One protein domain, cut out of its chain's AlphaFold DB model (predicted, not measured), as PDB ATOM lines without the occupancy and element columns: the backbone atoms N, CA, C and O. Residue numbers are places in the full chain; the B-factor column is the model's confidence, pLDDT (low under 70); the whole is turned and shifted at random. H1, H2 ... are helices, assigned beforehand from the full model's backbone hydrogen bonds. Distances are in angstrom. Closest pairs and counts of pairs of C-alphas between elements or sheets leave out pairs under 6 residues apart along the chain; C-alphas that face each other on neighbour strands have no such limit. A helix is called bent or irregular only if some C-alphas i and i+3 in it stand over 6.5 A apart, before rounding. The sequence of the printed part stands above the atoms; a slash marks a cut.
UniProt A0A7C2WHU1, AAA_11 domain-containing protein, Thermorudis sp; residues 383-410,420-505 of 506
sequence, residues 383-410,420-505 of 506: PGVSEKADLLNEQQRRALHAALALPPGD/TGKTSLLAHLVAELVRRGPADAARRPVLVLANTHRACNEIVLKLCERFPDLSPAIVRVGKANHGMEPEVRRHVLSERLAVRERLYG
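What this domain is: This is residues 383 to 410 and 420 to 505 of the 506 residues of the protein "AAA_11 domain-containing protein" of Thermorudis sp (UniProt A0A7C2WHU1). Three longer helices, H2, H3 and H4, form a row with H3 in the middle, and H4 crosses H3 steeply. The short H1 lies near H2 and H3, the short H5 and H6 meet H4, and beyond H7 a tail, residues 497 to 505 with H8, sticks out. The printed part has 114 residues with eight named helices, H1 to H8 in order along the chain, and no named strand; its class is all helix. It is only just compact, close to loose, with a radius of gyration of the C-alphas of 15.7 A and spans of 50, 36 and 26 A.

How they stand to each other: Begin at H1, residues 387 to 391, which is close to but not clearly touching H2, residues 394 to 404; their closest C-alphas, of Ala 389 and Arg 397, are 7.2 A apart. Next, H2 touches H3, residues 422 to 435, closest at the C-alphas of Leu 400 and Leu 429, 6.0 A apart, at a steep tilt of 40 degrees, the same way. H3 touches H4, residues 453 to 466, closest at the C-alphas of Ala 427 and Leu 463, 5.2 A apart, at a steep tilt of 62 degrees, the same way. H4 is the hub, touching three helices. H4 and H5, residues 468 to 473, touch only at the corner by their link, with residues 463 to 464 of H4 alone; the closest C-alphas, of Cys 464 and Ser 471, are 5.5 A apart. H6, residues 486 to 489, touches H4 at residues 457 to 461 alone, closest at the C-alphas of Val 460 and Val 488, 6.1 A apart. H7, residues 493 to 496, and H8, residues 499 to 504, touch no helix. In H2, H3, H4 and H8 every O i to N i+4 pair is within hydrogen-bond range; H1 has 0 of 1 but 2 of 2 O i to N i+3 pairs, H5 has 0 of 2 but 2 of 3, and H6 and H7 are too short for an i+4 pair.

Where its parts are: Find C-alpha 387 at (-35.352, -34.626, 34.257), where H1 begins. H2 then runs 15.4 A from first to last C-alpha, H3 20.1 A and H4 20.2 A. H5 is irregular, with C-alphas 469 and 472 7.2 A apart. H8 ends at C-alpha 504, (8.362, -23.105, 35.659).

The domain as a whole: The C-alphas of Glu 394 and Gly 505, the two farthest apart, are 52.3 A apart. Residues 411 to 419 are not printed, and C-alphas 410 and 420 stand 24.3 A apart across the cut. The links H3 to H4 and H5 to H6 are long. Confidence is low, under 70, at residues 383 to 390, 437 to 443, 481 to 483 and 498 to 505.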
ATOM      1  N   PRO A 383     -34.595 -47.396  35.118       51.94
ATOM      2  CA  PRO A 383     -35.169 -46.519  36.131       51.94
ATOM      3  C   PRO A 383     -34.170 -45.421  36.527       51.94
ATOM      4  O   PRO A 383     -32.968 -45.671  36.608       51.94
ATOM      5  N   GLY A 384     -34.670 -44.203  36.761       58.09
ATOM      6  CA  GLY A 384     -33.871 -43.088  37.289       58.09
ATOM      7  C   GLY A 384     -33.204 -42.158  36.265       58.09
ATOM      8  O   GLY A 384     -32.253 -41.480  36.635       58.09
ATOM      9  N   VAL A 385     -33.672 -42.097  35.008       62.28
ATOM     10  CA  VAL A 385     -33.179 -41.101  34.030       62.28
ATOM     11  C   VAL A 385     -33.539 -39.677  34.479       62.28
ATOM     12  O   VAL A 385     -34.689 -39.400  34.805       62.28
ATOM     13  N   SER A 386     -32.548 -38.781  34.486       65.25
ATOM     14  CA  SER A 386     -32.672 -37.374  34.910       65.25
ATOM     15  C   SER A 386     -33.751 -36.565  34.162       65.25
ATOM     16  O   SER A 386     -33.869 -36.696  32.947       65.25
ATOM     17  N   GLU A 387     -34.414 -35.615  34.845       61.22
ATOM     18  CA  GLU A 387     -35.352 -34.626  34.257       61.22
ATOM     19  C   GLU A 387     -34.757 -33.852  33.064       61.22
ATOM     20  O   GLU A 387     -35.447 -33.511  32.110       61.22
ATOM     21  N   LYS A 388     -33.436 -33.618  33.045       63.66
ATOM     22  CA  LYS A 388     -32.779 -32.944  31.911       63.66
ATOM     23  C   LYS A 388     -32.850 -33.748  30.608       63.66
ATOM     24  O   LYS A 388     -32.728 -33.153  29.539       63.66
ATOM     25  N   ALA A 389     -33.090 -35.062  30.667       63.00
ATOM     26  CA  ALA A 389     -33.317 -35.891  29.483       63.00
ATOM     27  C   ALA A 389     -34.609 -35.528  28.730       63.00
ATOM     28  O   ALA A 389     -34.771 -35.940  27.579       63.00
ATOM     29  N   ASP A 390     -35.495 -34.716  29.312       63.78
ATOM     30  CA  ASP A 390     -36.666 -34.170  28.619       63.78
ATOM     31  C   ASP A 390     -36.287 -33.201  27.490       63.78
ATOM     32  O   ASP A 390     -37.056 -33.017  26.549       63.78
ATOM     33  N   LEU A 391     -35.053 -32.683  27.500       77.00
ATOM     34  CA  LEU A 391     -34.476 -31.895  26.405       77.00
ATOM     35  C   LEU A 391     -34.097 -32.739  25.174       77.00
ATOM     36  O   LEU A 391     -33.642 -32.188  24.168       77.00
ATOM     37  N   LEU A 392     -34.223 -34.069  25.245       84.56
ATOM     38  CA  LEU A 392     -33.986 -34.974  24.125       84.56
ATOM     39  C   LEU A 392     -35.285 -35.266  23.370       84.56
ATOM     40  O   LEU A 392     -36.342 -35.521  23.957       84.56
ATOM     41  N   ASN A 393     -35.193 -35.308  22.040       87.88
ATOM     42  CA  ASN A 393     -36.300 -35.802  21.227       87.88
ATOM     43  C   ASN A 393     -36.497 -37.317  21.429       87.88
ATOM     44  O   ASN A 393     -35.647 -38.008  21.996       87.88
ATOM     45  N   GLU A 394     -37.615 -37.855  20.940       85.94
ATOM     46  CA  GLU A 394     -37.956 -39.271  21.122       85.94
ATOM     47  C   GLU A 394     -36.850 -40.222  20.629       85.94
ATOM     48  O   GLU A 394     -36.499 -41.180  21.316       85.94
ATOM     49  N   GLN A 395     -36.241 -39.939  19.475       87.06
ATOM     50  CA  GLN A 395     -35.202 -40.796  18.899       87.06
ATOM     51  C   GLN A 395     -33.924 -40.792  19.747       87.06
ATOM     52  O   GLN A 395     -33.341 -41.847  19.995       87.06
ATOM     53  N   GLN A 396     -33.515 -39.620  20.234       89.00
ATOM     54  CA  GLN A 396     -32.382 -39.464  21.143       89.00
ATOM     55  C   GLN A 396     -32.654 -40.140  22.490       89.00
ATOM     56  O   GLN A 396     -31.772 -40.814  23.013       89.00
ATOM     57  N   ARG A 397     -33.876 -40.029  23.027       86.69
ATOM     58  CA  ARG A 397     -34.278 -40.716  24.262       86.69
ATOM     59  C   ARG A 397     -34.204 -42.235  24.098       86.69
ATOM     60  O   ARG A 397     -33.623 -42.907  24.945       86.69
ATOM     61  N   ARG A 398     -34.697 -42.781  22.978       85.62
ATOM     62  CA  ARG A 398     -34.558 -44.216  22.661       85.62
ATOM     63  C   ARG A 398     -33.091 -44.647  22.586       85.62
ATOM     64  O   ARG A 398     -32.732 -45.664  23.170       85.62
ATOM     65  N   ALA A 399     -32.238 -43.862  21.923       88.94
ATOM     66  CA  ALA A 399     -30.806 -44.145  21.842       88.94
ATOM     67  C   ALA A 399     -30.111 -44.084  23.216       88.94
ATOM     68  O   ALA A 399     -29.267 -44.928  23.509       88.94
ATOM     69  N   LEU A 400     -30.495 -43.128  24.072       88.31
ATOM     70  CA  LEU A 400     -30.004 -43.013  25.446       88.31
ATOM     71  C   LEU A 400     -30.373 -44.250  26.275       88.31
ATOM     72  O   LEU A 400     -29.495 -44.843  26.894       88.31
ATOM     73  N   HIS A 401     -31.642 -44.671  26.256       84.88
ATOM     74  CA  HIS A 401     -32.078 -45.872  26.977       84.88
ATOM     75  C   HIS A 401     -31.355 -47.127  26.487       84.88
ATOM     76  O   HIS A 401     -30.834 -47.876  27.309       84.88
ATOM     77  N   ALA A 402     -31.254 -47.311  25.168       86.56
ATOM     78  CA  ALA A 402     -30.532 -48.439  24.592       86.56
ATOM     79  C   ALA A 402     -29.058 -48.460  25.027       86.56
ATOM     80  O   ALA A 402     -28.547 -49.516  25.381       86.56
ATOM     81  N   ALA A 403     -28.383 -47.305  25.052       88.31
ATOM     82  CA  ALA A 403     -26.988 -47.209  25.482       88.31
ATOM     83  C   ALA A 403     -26.801 -47.537  26.972       88.31
ATOM     84  O   ALA A 403     -25.844 -48.209  27.344       88.31
ATOM     85  N   LEU A 404     -27.718 -47.080  27.827       85.19
ATOM     86  CA  LEU A 404     -27.649 -47.277  29.278       85.19
ATOM     87  C   LEU A 404     -27.943 -48.706  29.732       85.19
ATOM     88  O   LEU A 404     -27.575 -49.078  30.843       85.19
ATOM     89  N   ALA A 405     -28.629 -49.482  28.903       83.12
ATOM     90  CA  ALA A 405     -28.968 -50.867  29.181       83.12
ATOM     91  C   ALA A 405     -28.024 -51.870  28.506       83.12
ATOM     92  O   ALA A 405     -28.284 -53.073  28.547       83.12
ATOM     93  N   LEU A 406     -26.950 -51.398  27.861       85.50
ATOM     94  CA  LEU A 406     -25.971 -52.292  27.254       85.50
ATOM     95  C   LEU A 406     -25.340 -53.187  28.325       85.50
ATOM     96  O   LEU A 406     -24.795 -52.674  29.308       85.50
ATOM     97  N   PRO A 407     -25.362 -54.516  28.140       83.25
ATOM     98  CA  PRO A 407     -24.653 -55.400  29.042       83.25
ATOM     99  C   PRO A 407     -23.132 -55.221  28.881       83.25
ATOM    100  O   PRO A 407     -22.655 -54.804  27.819       83.25
ATOM    101  N   PRO A 408     -22.334 -55.554  29.911       84.12
ATOM    102  CA  PRO A 408     -20.880 -55.506  29.816       84.12
ATOM    103  C   PRO A 408     -20.348 -56.293  28.608       84.12
ATOM    104  O   PRO A 408     -20.755 -57.427  28.353       84.12
ATOM    105  N   GLY A 409     -19.419 -55.684  27.869       86.94
ATOM    106  CA  GLY A 409     -18.813 -56.287  26.680       86.94
ATOM    107  C   GLY A 409     -19.699 -56.290  25.429       86.94
ATOM    108  O   GLY A 409     -19.361 -56.987  24.477       86.94
ATOM    109  N   ASP A 410     -20.815 -55.555  25.420       90.44
ATOM    110  CA  ASP A 410     -21.624 -55.316  24.217       90.44
ATOM    111  C   ASP A 410     -21.225 -54.035  23.468       90.44
ATOM    112  O   ASP A 410     -20.400 -53.246  23.932       90.44
ATOM    113  N   THR A 420     -28.389 -33.417  13.925       84.00
ATOM    114  CA  THR A 420     -29.272 -34.243  14.794       84.00
ATOM    115  C   THR A 420     -28.944 -34.230  16.295       84.00
ATOM    116  O   THR A 420     -29.486 -35.022  17.064       84.00
ATOM    117  N   GLY A 421     -28.042 -33.354  16.746       85.69
ATOM    118  CA  GLY A 421     -27.718 -33.217  18.170       85.69
ATOM    119  C   GLY A 421     -26.956 -34.402  18.782       85.69
ATOM    120  O   GLY A 421     -27.144 -34.700  19.958       85.69
ATOM    121  N   LYS A 422     -26.070 -35.069  18.028       91.06
ATOM    122  CA  LYS A 422     -25.219 -36.172  18.533       91.06
ATOM    123  C   LYS A 422     -24.463 -35.813  19.817       91.06
ATOM    124  O   LYS A 422     -24.504 -36.567  20.782       91.06
ATOM    125  N   THR A 423     -23.823 -34.642  19.851       89.25
ATOM    126  CA  THR A 423     -23.084 -34.162  21.030       89.25
ATOM    127  C   THR A 423     -24.009 -33.953  22.230       89.25
ATOM    128  O   THR A 423     -23.643 -34.260  23.358       89.25
ATOM    129  N   SER A 424     -25.241 -33.490  21.988       88.75
ATOM    130  CA  SER A 424     -26.270 -33.347  23.023       88.75
ATOM    131  C   SER A 424     -26.646 -34.699  23.627       88.75
ATOM    132  O   SER A 424     -26.679 -34.831  24.848       88.75
ATOM    133  N   LEU A 425     -26.890 -35.713  22.792       91.50
ATOM    134  CA  LEU A 425     -27.153 -37.077  23.254       91.50
ATOM    135  C   LEU A 425     -25.966 -37.647  24.047       91.50
ATOM    136  O   LEU A 425     -26.160 -38.186  25.134       91.50
ATOM    137  N   LEU A 426     -24.741 -37.480  23.539       92.81
ATOM    138  CA  LEU A 426     -23.523 -37.953  24.200       92.81
ATOM    139  C   LEU A 426     -23.353 -37.317  25.585       92.81
ATOM    140  O   LEU A 426     -23.066 -38.029  26.544       92.81
ATOM    141  N   ALA A 427     -23.584 -36.007  25.715       92.38
ATOM    142  CA  ALA A 427     -23.504 -35.316  26.999       92.38
ATOM    143  C   ALA A 427     -24.482 -35.905  28.033       92.38
ATOM    144  O   ALA A 427     -24.099 -36.114  29.183       92.38
ATOM    145  N   HIS A 428     -25.715 -36.229  27.626       91.75
ATOM    146  CA  HIS A 428     -26.689 -36.888  28.505       91.75
ATOM    147  C   HIS A 428     -26.257 -38.298  28.898       91.75
ATOM    148  O   HIS A 428     -26.348 -38.651  30.069       91.75
ATOM    149  N   LEU A 429     -25.761 -39.085  27.940       90.94
ATOM    150  CA  LEU A 429     -25.283 -40.442  28.202       90.94
ATOM    151  C   LEU A 429     -24.136 -40.445  29.215       90.94
ATOM    152  O   LEU A 429     -24.189 -41.180  30.196       90.94
ATOM    153  N   VAL A 430     -23.127 -39.597  29.009       91.75
ATOM    154  CA  VAL A 430     -21.999 -39.460  29.939       91.75
ATOM    155  C   VAL A 430     -22.493 -39.038  31.317       91.75
ATOM    156  O   VAL A 430     -22.104 -39.644  32.313       91.75
ATOM    157  N   ALA A 431     -23.375 -38.040  31.387       89.88
ATOM    158  CA  ALA A 431     -23.895 -37.554  32.656       89.88
ATOM    159  C   ALA A 431     -24.641 -38.643  33.436       89.88
ATOM    160  O   ALA A 431     -24.447 -38.794  34.642       89.88
ATOM    161  N   GLU A 432     -25.446 -39.437  32.740       87.38
ATOM    162  CA  GLU A 432     -26.196 -40.530  33.340       87.38
ATOM    163  C   GLU A 432     -25.278 -41.679  33.794       87.38
ATOM    164  O   GLU A 432     -25.412 -42.158  34.918       87.38
ATOM    165  N   LEU A 433     -24.284 -42.067  32.986       86.56
ATOM    166  CA  LEU A 433     -23.292 -43.086  33.361       86.56
ATOM    167  C   LEU A 433     -22.476 -42.676  34.595       86.56
ATOM    168  O   LEU A 433     -22.242 -43.495  35.484       86.56
ATOM    169  N   VAL A 434     -22.069 -41.406  34.676       85.62
ATOM    170  CA  VAL A 434     -21.310 -40.873  35.818       85.62
ATOM    171  C   VAL A 434     -22.160 -40.855  37.090       85.62
ATOM    172  O   VAL A 434     -21.664 -41.216  38.159       85.62
ATOM    173  N   ARG A 435     -23.440 -40.468  36.994       83.00
ATOM    174  CA  ARG A 435     -24.357 -40.411  38.147       83.00
ATOM    175  C   ARG A 435     -24.780 -41.791  38.646       83.00
ATOM    176  O   ARG A 435     -24.934 -41.963  39.850       83.00
ATOM    177  N   ARG A 436     -24.925 -42.769  37.746       74.12
ATOM    178  CA  ARG A 436     -25.276 -44.163  38.074       74.12
ATOM    179  C   ARG A 436     -24.128 -44.997  38.633       74.12
ATOM    180  O   ARG A 436     -24.367 -46.130  39.042       74.12
ATOM    181  N   GLY A 437     -22.894 -44.487  38.613       64.06
ATOM    182  CA  GLY A 437     -21.734 -45.226  39.111       64.06
ATOM    183  C   GLY A 437     -21.982 -45.764  40.531       64.06
ATOM    184  O   GLY A 437     -22.532 -45.024  41.352       64.06
ATOM    185  N   PRO A 438     -21.612 -47.026  40.835       52.56
ATOM    186  CA  PRO A 438     -21.956 -47.662  42.103       52.56
ATOM    187  C   PRO A 438     -21.504 -46.822  43.305       52.56
ATOM    188  O   PRO A 438     -20.445 -46.190  43.281       52.56
ATOM    189  N   ALA A 439     -22.336 -46.816  44.351       50.31
ATOM    190  CA  ALA A 439     -22.071 -46.131  45.617       50.31
ATOM    191  C   ALA A 439     -20.915 -46.769  46.409       50.31
ATOM    192  O   ALA A 439     -20.390 -46.138  47.322       50.31
ATOM    193  N   ASP A 440     -20.508 -47.984  46.033       47.97
ATOM    194  CA  ASP A 440     -19.446 -48.743  46.682       47.97
ATOM    195  C   ASP A 440     -18.203 -48.873  45.783       47.97
ATOM    196  O   ASP A 440     -18.275 -48.825  44.552       47.97
ATOM    197  N   ALA A 441     -17.045 -48.957  46.425       45.16
ATOM    198  CA  ALA A 441     -15.720 -48.594  45.929       45.16
ATOM    199  C   ALA A 441     -15.271 -49.252  44.602       45.16
ATOM    200  O   ALA A 441     -14.566 -50.255  44.596       45.16
ATOM    201  N   ALA A 442     -15.612 -48.629  43.469       49.12
ATOM    202  CA  ALA A 442     -14.757 -48.419  42.288       49.12
ATOM    203  C   ALA A 442     -15.577 -47.705  41.199       49.12
ATOM    204  O   ALA A 442     -16.004 -48.321  40.218       49.12
ATOM    205  N   ARG A 443     -15.817 -46.393  41.347       62.47
ATOM    206  CA  ARG A 443     -16.352 -45.588  40.236       62.47
ATOM    207  C   ARG A 443     -15.381 -45.692  39.061       62.47
ATOM    208  O   ARG A 443     -14.304 -45.100  39.091       62.47
ATOM    209  N   ARG A 444     -15.740 -46.473  38.041       71.88
ATOM    210  CA  ARG A 444     -14.944 -46.564  36.815       71.88
ATOM    211  C   ARG A 444     -15.122 -45.260  36.034       71.88
ATOM    212  O   ARG A 444     -16.264 -44.843  35.835       71.88
ATOM    213  N   PRO A 445     -14.034 -44.599  35.612       85.00
ATOM    214  CA  PRO A 445     -14.145 -43.399  34.800       85.00
ATOM    215  C   PRO A 445     -14.801 -43.730  33.456       85.00
ATOM    216  O   PRO A 445     -14.537 -44.778  32.864       85.00
ATOM    217  N   VAL A 446     -15.638 -42.818  32.961       89.75
ATOM    218  CA  VAL A 446     -16.172 -42.895  31.599       89.75
ATOM    219  C   VAL A 446     -15.123 -42.320  30.655       89.75
ATOM    220  O   VAL A 446     -14.828 -41.126  30.702       89.75
ATOM    221  N   LEU A 447     -14.551 -43.168  29.802       93.25
ATOM    222  CA  LEU A 447     -13.630 -42.731  28.761       93.25
ATOM    223  C   LEU A 447     -14.423 -42.277  27.533       93.25
ATOM    224  O   LEU A 447     -15.160 -43.061  26.938       93.25
ATOM    225  N   VAL A 448     -14.245 -41.017  27.145       93.88
ATOM    226  CA  VAL A 448     -14.843 -40.452  25.932       93.88
ATOM    227  C   VAL A 448     -13.733 -40.149  24.937       93.88
ATOM    228  O   VAL A 448     -12.799 -39.413  25.252       93.88
ATOM    229  N   LEU A 449     -13.844 -40.715  23.738       93.81
ATOM    230  CA  LEU A 449     -12.865 -40.569  22.663       93.81
ATOM    231  C   LEU A 449     -13.519 -39.921  21.441       93.81
ATOM    232  O   LEU A 449     -14.683 -40.180  21.138       93.81
ATOM    233  N   ALA A 450     -12.755 -39.103  20.721       90.88
ATOM    234  CA  ALA A 450     -13.118 -38.598  19.404       90.88
ATOM    235  C   ALA A 450     -11.859 -38.464  18.540       90.88
ATOM    236  O   ALA A 450     -10.758 -38.312  19.067       90.88
ATOM    237  N   ASN A 451     -12.031 -38.494  17.217       82.94
ATOM    238  CA  ASN A 451     -10.906 -38.512  16.280       82.94
ATOM    239  C   ASN A 451     -10.178 -37.161  16.159       82.94
ATOM    240  O   ASN A 451      -9.047 -37.121  15.698       82.94
ATOM    241  N   THR A 452     -10.812 -36.047  16.555       83.19
ATOM    242  CA  THR A 452     -10.225 -34.701  16.440       83.19
ATOM    243  C   THR A 452     -10.247 -33.946  17.766       83.19
ATOM    244  O   THR A 452     -11.138 -34.129  18.606       83.19
ATOM    245  N   HIS A 453      -9.280 -33.038  17.944       83.56
ATOM    246  CA  HIS A 453      -9.234 -32.142  19.101       83.56
ATOM    247  C   HIS A 453     -10.498 -31.283  19.205       83.56
ATOM    248  O   HIS A 453     -11.085 -31.215  20.285       83.56
ATOM    249  N   ARG A 454     -10.964 -30.720  18.082       85.50
ATOM    250  CA  ARG A 454     -12.199 -29.930  18.006       85.50
ATOM    251  C   ARG A 454     -13.420 -30.711  18.495       85.50
ATOM    252  O   ARG A 454     -14.193 -30.192  19.292       85.50
ATOM    253  N   ALA A 455     -13.575 -31.970  18.075       89.00
ATOM    254  CA  ALA A 455     -14.691 -32.805  18.523       89.00
ATOM    255  C   ALA A 455     -14.636 -33.088  20.033       89.00
ATOM    256  O   ALA A 455     -15.666 -33.051  20.703       89.00
ATOM    257  N   CYS A 456     -13.444 -33.320  20.591       91.19
ATOM    258  CA  CYS A 456     -13.284 -33.483  22.037       91.19
ATOM    259  C   CYS A 456     -13.642 -32.200  22.806       91.19
ATOM    260  O   CYS A 456     -14.293 -32.277  23.846       91.19
ATOM    261  N   ASN A 457     -13.217 -31.033  22.311       92.19
ATOM    262  CA  ASN A 457     -13.499 -29.740  22.938       92.19
ATOM    263  C   ASN A 457     -15.005 -29.449  22.946       92.19
ATOM    264  O   ASN A 457     -15.554 -29.124  23.996       92.19
ATOM    265  N   GLU A 458     -15.687 -29.678  21.821       92.62
ATOM    266  CA  GLU A 458     -17.142 -29.524  21.707       92.62
ATOM    267  C   GLU A 458     -17.898 -30.414  22.709       92.62
ATOM    268  O   GLU A 458     -18.877 -29.985  23.315       92.62
ATOM    269  N   ILE A 459     -17.426 -31.643  22.950       94.06
ATOM    270  CA  ILE A 459     -18.004 -32.524  23.976       94.06
ATOM    271  C   ILE A 459     -17.842 -31.924  25.381       94.06
ATOM    272  O   ILE A 459     -18.800 -31.930  26.155       94.06
ATOM    273  N   VAL A 460     -16.656 -31.402  25.715       94.81
ATOM    274  CA  VAL A 460     -16.389 -30.776  27.023       94.81
ATOM    275  C   VAL A 460     -17.269 -29.544  27.229       94.81
ATOM    276  O   VAL A 460     -17.895 -29.433  28.284       94.81
ATOM    277  N   LEU A 461     -17.370 -28.667  26.225       94.62
ATOM    278  CA  LEU A 461     -18.258 -27.501  26.257       94.62
ATOM    279  C   LEU A 461     -19.705 -27.929  26.498       94.62
ATOM    280  O   LEU A 461     -20.346 -27.445  27.425       94.62
ATOM    281  N   LYS A 462     -20.201 -28.906  25.727       93.56
ATOM    282  CA  LYS A 462     -21.586 -29.378  25.847       93.56
ATOM    283  C   LYS A 462     -21.887 -29.981  27.219       93.56
ATOM    284  O   LYS A 462     -22.993 -29.809  27.732       93.56
ATOM    285  N   LEU A 463     -20.925 -30.696  27.801       93.25
ATOM    286  CA  LEU A 463     -21.035 -31.241  29.153       93.25
ATOM    287  C   LEU A 463     -21.086 -30.131  30.203       93.25
ATOM    288  O   LEU A 463     -21.952 -30.186  31.069       93.25
ATOM    289  N   CYS A 464     -20.215 -29.124  30.110       92.94
ATOM    290  CA  CYS A 464     -20.203 -28.004  31.053       92.94
ATOM    291  C   CYS A 464     -21.474 -27.153  30.952       92.94
ATOM    292  O   CYS A 464     -22.070 -26.833  31.975       92.94
ATOM    293  N   GLU A 465     -21.923 -26.860  29.731       91.88
ATOM    294  CA  GLU A 465     -23.139 -26.094  29.446       91.88
ATOM    295  C   GLU A 465     -24.383 -26.770  30.046       91.88
ATOM    296  O   GLU A 465     -25.197 -26.134  30.715       91.88
ATOM    297  N   ARG A 466     -24.546 -28.082  29.826       90.00
ATOM    298  CA  ARG A 466     -25.776 -28.807  30.197       90.00
ATOM    299  C   ARG A 466     -25.742 -29.401  31.595       90.00
ATOM    300  O   ARG A 466     -26.786 -29.500  32.249       90.00
ATOM    301  N   PHE A 467     -24.563 -29.789  32.063       91.62
ATOM    302  CA  PHE A 467     -24.346 -30.422  33.361       91.62
ATOM    303  C   PHE A 467     -23.184 -29.752  34.113       91.62
ATOM    304  O   PHE A 467     -22.147 -30.385  34.335       91.62
ATOM    305  N   PRO A 468     -23.347 -28.480  34.541       91.56
ATOM    306  CA  PRO A 468     -22.309 -27.754  35.275       91.56
ATOM    307  C   PRO A 468     -21.841 -28.478  36.545       91.56
ATOM    308  O   PRO A 468     -20.679 -28.373  36.927       91.56
ATOM    309  N   ASP A 469     -22.725 -29.265  37.165       90.56
ATOM    310  CA  ASP A 469     -22.442 -30.105  38.331       90.56
ATOM    311  C   ASP A 469     -21.342 -31.147  38.076       90.56
ATOM    312  O   ASP A 469     -20.622 -31.528  38.997       90.56
ATOM    313  N   LEU A 470     -21.164 -31.577  36.823       89.12
ATOM    314  CA  LEU A 470     -20.134 -32.541  36.436       89.12
ATOM    315  C   LEU A 470     -18.796 -31.889  36.085       89.12
ATOM    316  O   LEU A 470     -17.791 -32.592  36.006       89.12
ATOM    317  N   SER A 471     -18.752 -30.565  35.914       91.06
ATOM    318  CA  SER A 471     -17.544 -29.812  35.554       91.06
ATOM    319  C   SER A 471     -16.316 -30.184  36.416       91.06
ATOM    320  O   SER A 471     -15.258 -30.480  35.846       91.06
ATOM    321  N   PRO A 472     -16.419 -30.328  37.757       89.62
ATOM    322  CA  PRO A 472     -15.283 -30.732  38.588       89.62
ATOM    323  C   PRO A 472     -14.758 -32.146  38.302       89.62
ATOM    324  O   PRO A 472     -13.591 -32.416  38.580       89.62
ATOM    325  N   ALA A 473     -15.558 -33.042  37.722       88.19
ATOM    326  CA  ALA A 473     -15.173 -34.422  37.414       88.19
ATOM    327  C   ALA A 473     -14.583 -34.599  36.001       88.19
ATOM    328  O   ALA A 473     -14.010 -35.645  35.702       88.19
ATOM    329  N   ILE A 474     -14.696 -33.591  35.126       92.31
ATOM    330  CA  ILE A 474     -14.223 -33.683  33.738       92.31
ATOM    331  C   ILE A 474     -12.705 -33.494  33.674       92.31
ATOM    332  O   ILE A 474     -12.174 -32.451  34.065       92.31
ATOM    333  N   VAL A 475     -12.006 -34.480  33.113       92.81
ATOM    334  CA  VAL A 475     -10.568 -34.412  32.827       92.81
ATOM    335  C   VAL A 475     -10.343 -34.564  31.327       92.81
ATOM    336  O   VAL A 475     -10.651 -35.601  30.741       92.81
ATOM    337  N   ARG A 476      -9.764 -33.537  30.702       92.81
ATOM    338  CA  ARG A 476      -9.340 -33.554  29.300       92.81
ATOM    339  C   ARG A 476      -7.855 -33.895  29.224       92.81
ATOM    340  O   ARG A 476      -6.999 -33.104  29.609       92.81
ATOM    341  N   VAL A 477      -7.533 -35.071  28.696       90.50
ATOM    342  CA  VAL A 477      -6.140 -35.471  28.434       90.50
ATOM    343  C   VAL A 477      -5.680 -34.860  27.109       90.50
ATOM    344  O   VAL A 477      -6.354 -35.041  26.100       90.50
ATOM    345  N   GLY A 478      -4.566 -34.126  27.100       83.81
ATOM    346  CA  GLY A 478      -4.022 -33.456  25.912       83.81
ATOM    347  C   GLY A 478      -3.214 -32.204  26.267       83.81
ATOM    348  O   GLY A 478      -3.053 -31.888  27.444       83.81
ATOM    349  N   LYS A 479      -2.712 -31.488  25.254       77.75
ATOM    350  CA  LYS A 479      -2.034 -30.192  25.428       77.75
ATOM    351  C   LYS A 479      -3.045 -29.047  25.308       77.75
ATOM    352  O   LYS A 479      -3.894 -29.074  24.418       77.75
ATOM    353  N   ALA A 480      -2.939 -28.043  26.178       79.12
ATOM    354  CA  ALA A 480      -3.655 -26.780  26.009       79.12
ATOM    355  C   ALA A 480      -3.004 -25.971  24.874       79.12
ATOM    356  O   ALA A 480      -1.782 -25.817  24.866       79.12
ATOM    357  N   ASN A 481      -3.803 -25.451  23.943       69.44
ATOM    358  CA  ASN A 481      -3.341 -24.591  22.847       69.44
ATOM    359  C   ASN A 481      -4.005 -23.200  22.925       69.44
ATOM    360  O   ASN A 481      -4.926 -22.987  23.716       69.44
ATOM    361  N   HIS A 482      -3.491 -22.231  22.162       63.50
ATOM    362  CA  HIS A 482      -3.950 -20.835  22.222       63.50
ATOM    363  C   HIS A 482      -5.354 -20.620  21.636       63.50
ATOM    364  O   HIS A 482      -6.054 -19.723  22.090       63.50
ATOM    365  N   GLY A 483      -5.777 -21.456  20.682       67.88
ATOM    366  CA  GLY A 483      -7.118 -21.410  20.085       67.88
ATOM    367  C   GLY A 483      -8.202 -22.148  20.879       67.88
ATOM    368  O   GLY A 483      -9.351 -22.167  20.453       67.88
ATOM    369  N   MET A 484      -7.859 -22.781  22.005       82.19
ATOM    370  CA  MET A 484      -8.819 -23.506  22.839       82.19
ATOM    371  C   MET A 484      -9.670 -22.547  23.662       82.19
ATOM    372  O   MET A 484      -9.162 -21.618  24.292       82.19
ATOM    373  N   GLU A 485     -10.962 -22.843  23.735       90.69
ATOM    374  CA  GLU A 485     -11.916 -22.102  24.541       90.69
ATOM    375  C   GLU A 485     -11.487 -22.122  26.022       90.69
ATOM    376  O   GLU A 485     -11.163 -23.196  26.551       90.69
ATOM    377  N   PRO A 486     -11.513 -20.978  26.740       90.50
ATOM    378  CA  PRO A 486     -11.090 -20.913  28.142       90.50
ATOM    379  C   PRO A 486     -11.816 -21.925  29.038       90.50
ATOM    380  O   PRO A 486     -11.228 -22.508  29.953       90.50
ATOM    381  N   GLU A 487     -13.088 -22.183  28.726       90.81
ATOM    382  CA  GLU A 487     -13.914 -23.154  29.428       90.81
ATOM    383  C   GLU A 487     -13.432 -24.599  29.250       90.81
ATOM    384  O   GLU A 487     -13.525 -25.387  30.184       90.81
ATOM    385  N   VAL A 488     -12.875 -24.962  28.094       92.56
ATOM    386  CA  VAL A 488     -12.279 -26.290  27.879       92.56
ATOM    387  C   VAL A 488     -10.902 -26.356  28.523       92.56
ATOM    388  O   VAL A 488     -10.555 -27.357  29.154       92.56
ATOM    389  N   ARG A 489     -10.123 -25.274  28.406       91.69
ATOM    390  CA  ARG A 489      -8.744 -25.203  28.896       91.69
ATOM    391  C   ARG A 489      -8.631 -25.521  30.385       91.69
ATOM    392  O   ARG A 489      -7.749 -26.288  30.765       91.69
ATOM    393  N   ARG A 490      -9.558 -25.029  31.217       91.00
ATOM    394  CA  ARG A 490      -9.589 -25.327  32.666       91.00
ATOM    395  C   ARG A 490      -9.739 -26.821  32.987       91.00
ATOM    396  O   ARG A 490      -9.437 -27.232  34.101       91.00
ATOM    397  N   HIS A 491     -10.215 -27.633  32.040       92.88
ATOM    398  CA  HIS A 491     -10.373 -29.081  32.207       92.88
ATOM    399  C   HIS A 491      -9.166 -29.887  31.727       92.88
ATOM    400  O   HIS A 491      -9.109 -31.092  31.982       92.88
ATOM    401  N   VAL A 492      -8.200 -29.257  31.052       92.88
ATOM    402  CA  VAL A 492      -6.985 -29.932  30.591       92.88
ATOM    403  C   VAL A 492      -6.172 -30.396  31.794       92.88
ATOM    404  O   VAL A 492      -5.893 -29.612  32.698       92.88
ATOM    405  N   LEU A 493      -5.773 -31.670  31.805       89.75
ATOM    406  CA  LEU A 493      -5.102 -32.307  32.944       89.75
ATOM    407  C   LEU A 493      -3.901 -31.495  33.460       89.75
ATOM    408  O   LEU A 493      -3.778 -31.293  34.663       89.75
ATOM    409  N   SER A 494      -3.044 -30.995  32.564       83.44
ATOM    410  CA  SER A 494      -1.864 -30.202  32.942       83.44
ATOM    411  C   SER A 494      -2.215 -28.874  33.618       83.44
ATOM    412  O   SER A 494      -1.503 -28.447  34.524       83.44
ATOM    413  N   GLU A 495      -3.304 -28.234  33.188       86.12
ATOM    414  CA  GLU A 495      -3.787 -26.972  33.758       86.12
ATOM    415  C   GLU A 495      -4.474 -27.243  35.110       86.12
ATOM    416  O   GLU A 495      -4.220 -26.539  36.080       86.12
ATOM    417  N   ARG A 496      -5.248 -28.336  35.226       83.06
ATOM    418  CA  ARG A 496      -5.884 -28.762  36.488       83.06
ATOM    419  C   ARG A 496      -4.894 -29.132  37.584       83.06
ATOM    420  O   ARG A 496      -5.164 -28.890  38.753       83.06
ATOM    421  N   LEU A 497      -3.785 -29.768  37.217       80.69
ATOM    422  CA  LEU A 497      -2.748 -30.159  38.169       80.69
ATOM    423  C   LEU A 497      -1.813 -28.992  38.543       80.69
ATOM    424  O   LEU A 497      -0.895 -29.210  39.330       80.69
ATOM    425  N   ALA A 498      -1.995 -27.797  37.958       66.31
ATOM    426  CA  ALA A 498      -1.074 -26.660  38.075       66.31
ATOM    427  C   ALA A 498       0.398 -27.042  37.799       66.31
ATOM    428  O   ALA A 498       1.337 -26.432  38.308       66.31
ATOM    429  N   VAL A 499       0.632 -28.072  36.973       53.22
ATOM    430  CA  VAL A 499       1.980 -28.621  36.720       53.22
ATOM    431  C   VAL A 499       2.871 -27.590  36.024       53.22
ATOM    432  O   VAL A 499       4.082 -27.597  36.224       53.22
ATOM    433  N   ARG A 500       2.279 -26.645  35.283       45.19
ATOM    434  CA  ARG A 500       3.005 -25.501  34.717       45.19
ATOM    435  C   ARG A 500       3.603 -24.576  35.782       45.19
ATOM    436  O   ARG A 500       4.727 -24.134  35.587       45.19
ATOM    437  N   GLU A 501       2.919 -24.340  36.901       44.56
ATOM    438  CA  GLU A 501       3.452 -23.506  37.991       44.56
ATOM    439  C   GLU A 501       4.561 -24.216  38.774       44.56
ATOM    440  O   GLU A 501       5.480 -23.562  39.242       44.56
ATOM    441  N   ARG A 502       4.539 -25.552  38.870       40.06
ATOM    442  CA  ARG A 502       5.604 -26.314  39.555       40.06
ATOM    443  C   ARG A 502       6.833 -26.617  38.700       40.06
ATOM    444  O   ARG A 502       7.884 -26.890  39.263       40.06
ATOM    445  N   LEU A 503       6.711 -26.620  37.370       37.31
ATOM    446  CA  LEU A 503       7.844 -26.851  36.461       37.31
ATOM    447  C   LEU A 503       8.525 -25.555  35.997       37.31
ATOM    448  O   LEU A 503       9.672 -25.612  35.569       37.31
ATOM    449  N   TYR A 504       7.840 -24.411  36.085       36.53
ATOM    450  CA  TYR A 504       8.362 -23.105  35.659       36.53
ATOM    451  C   TYR A 504       8.243 -22.008  36.736       36.53
ATOM    452  O   TYR A 504       8.416 -20.833  36.424       36.53
ATOM    453  N   GLY A 505       7.944 -22.366  37.988       29.44
ATOM    454  CA  GLY A 505       7.836 -21.437  39.115       29.44
ATOM    455  C   GLY A 505       8.675 -21.898  40.303       29.44
ATOM    456  O   GLY A 505       8.305 -22.843  41.001       29.44
TER     457      GLY A 505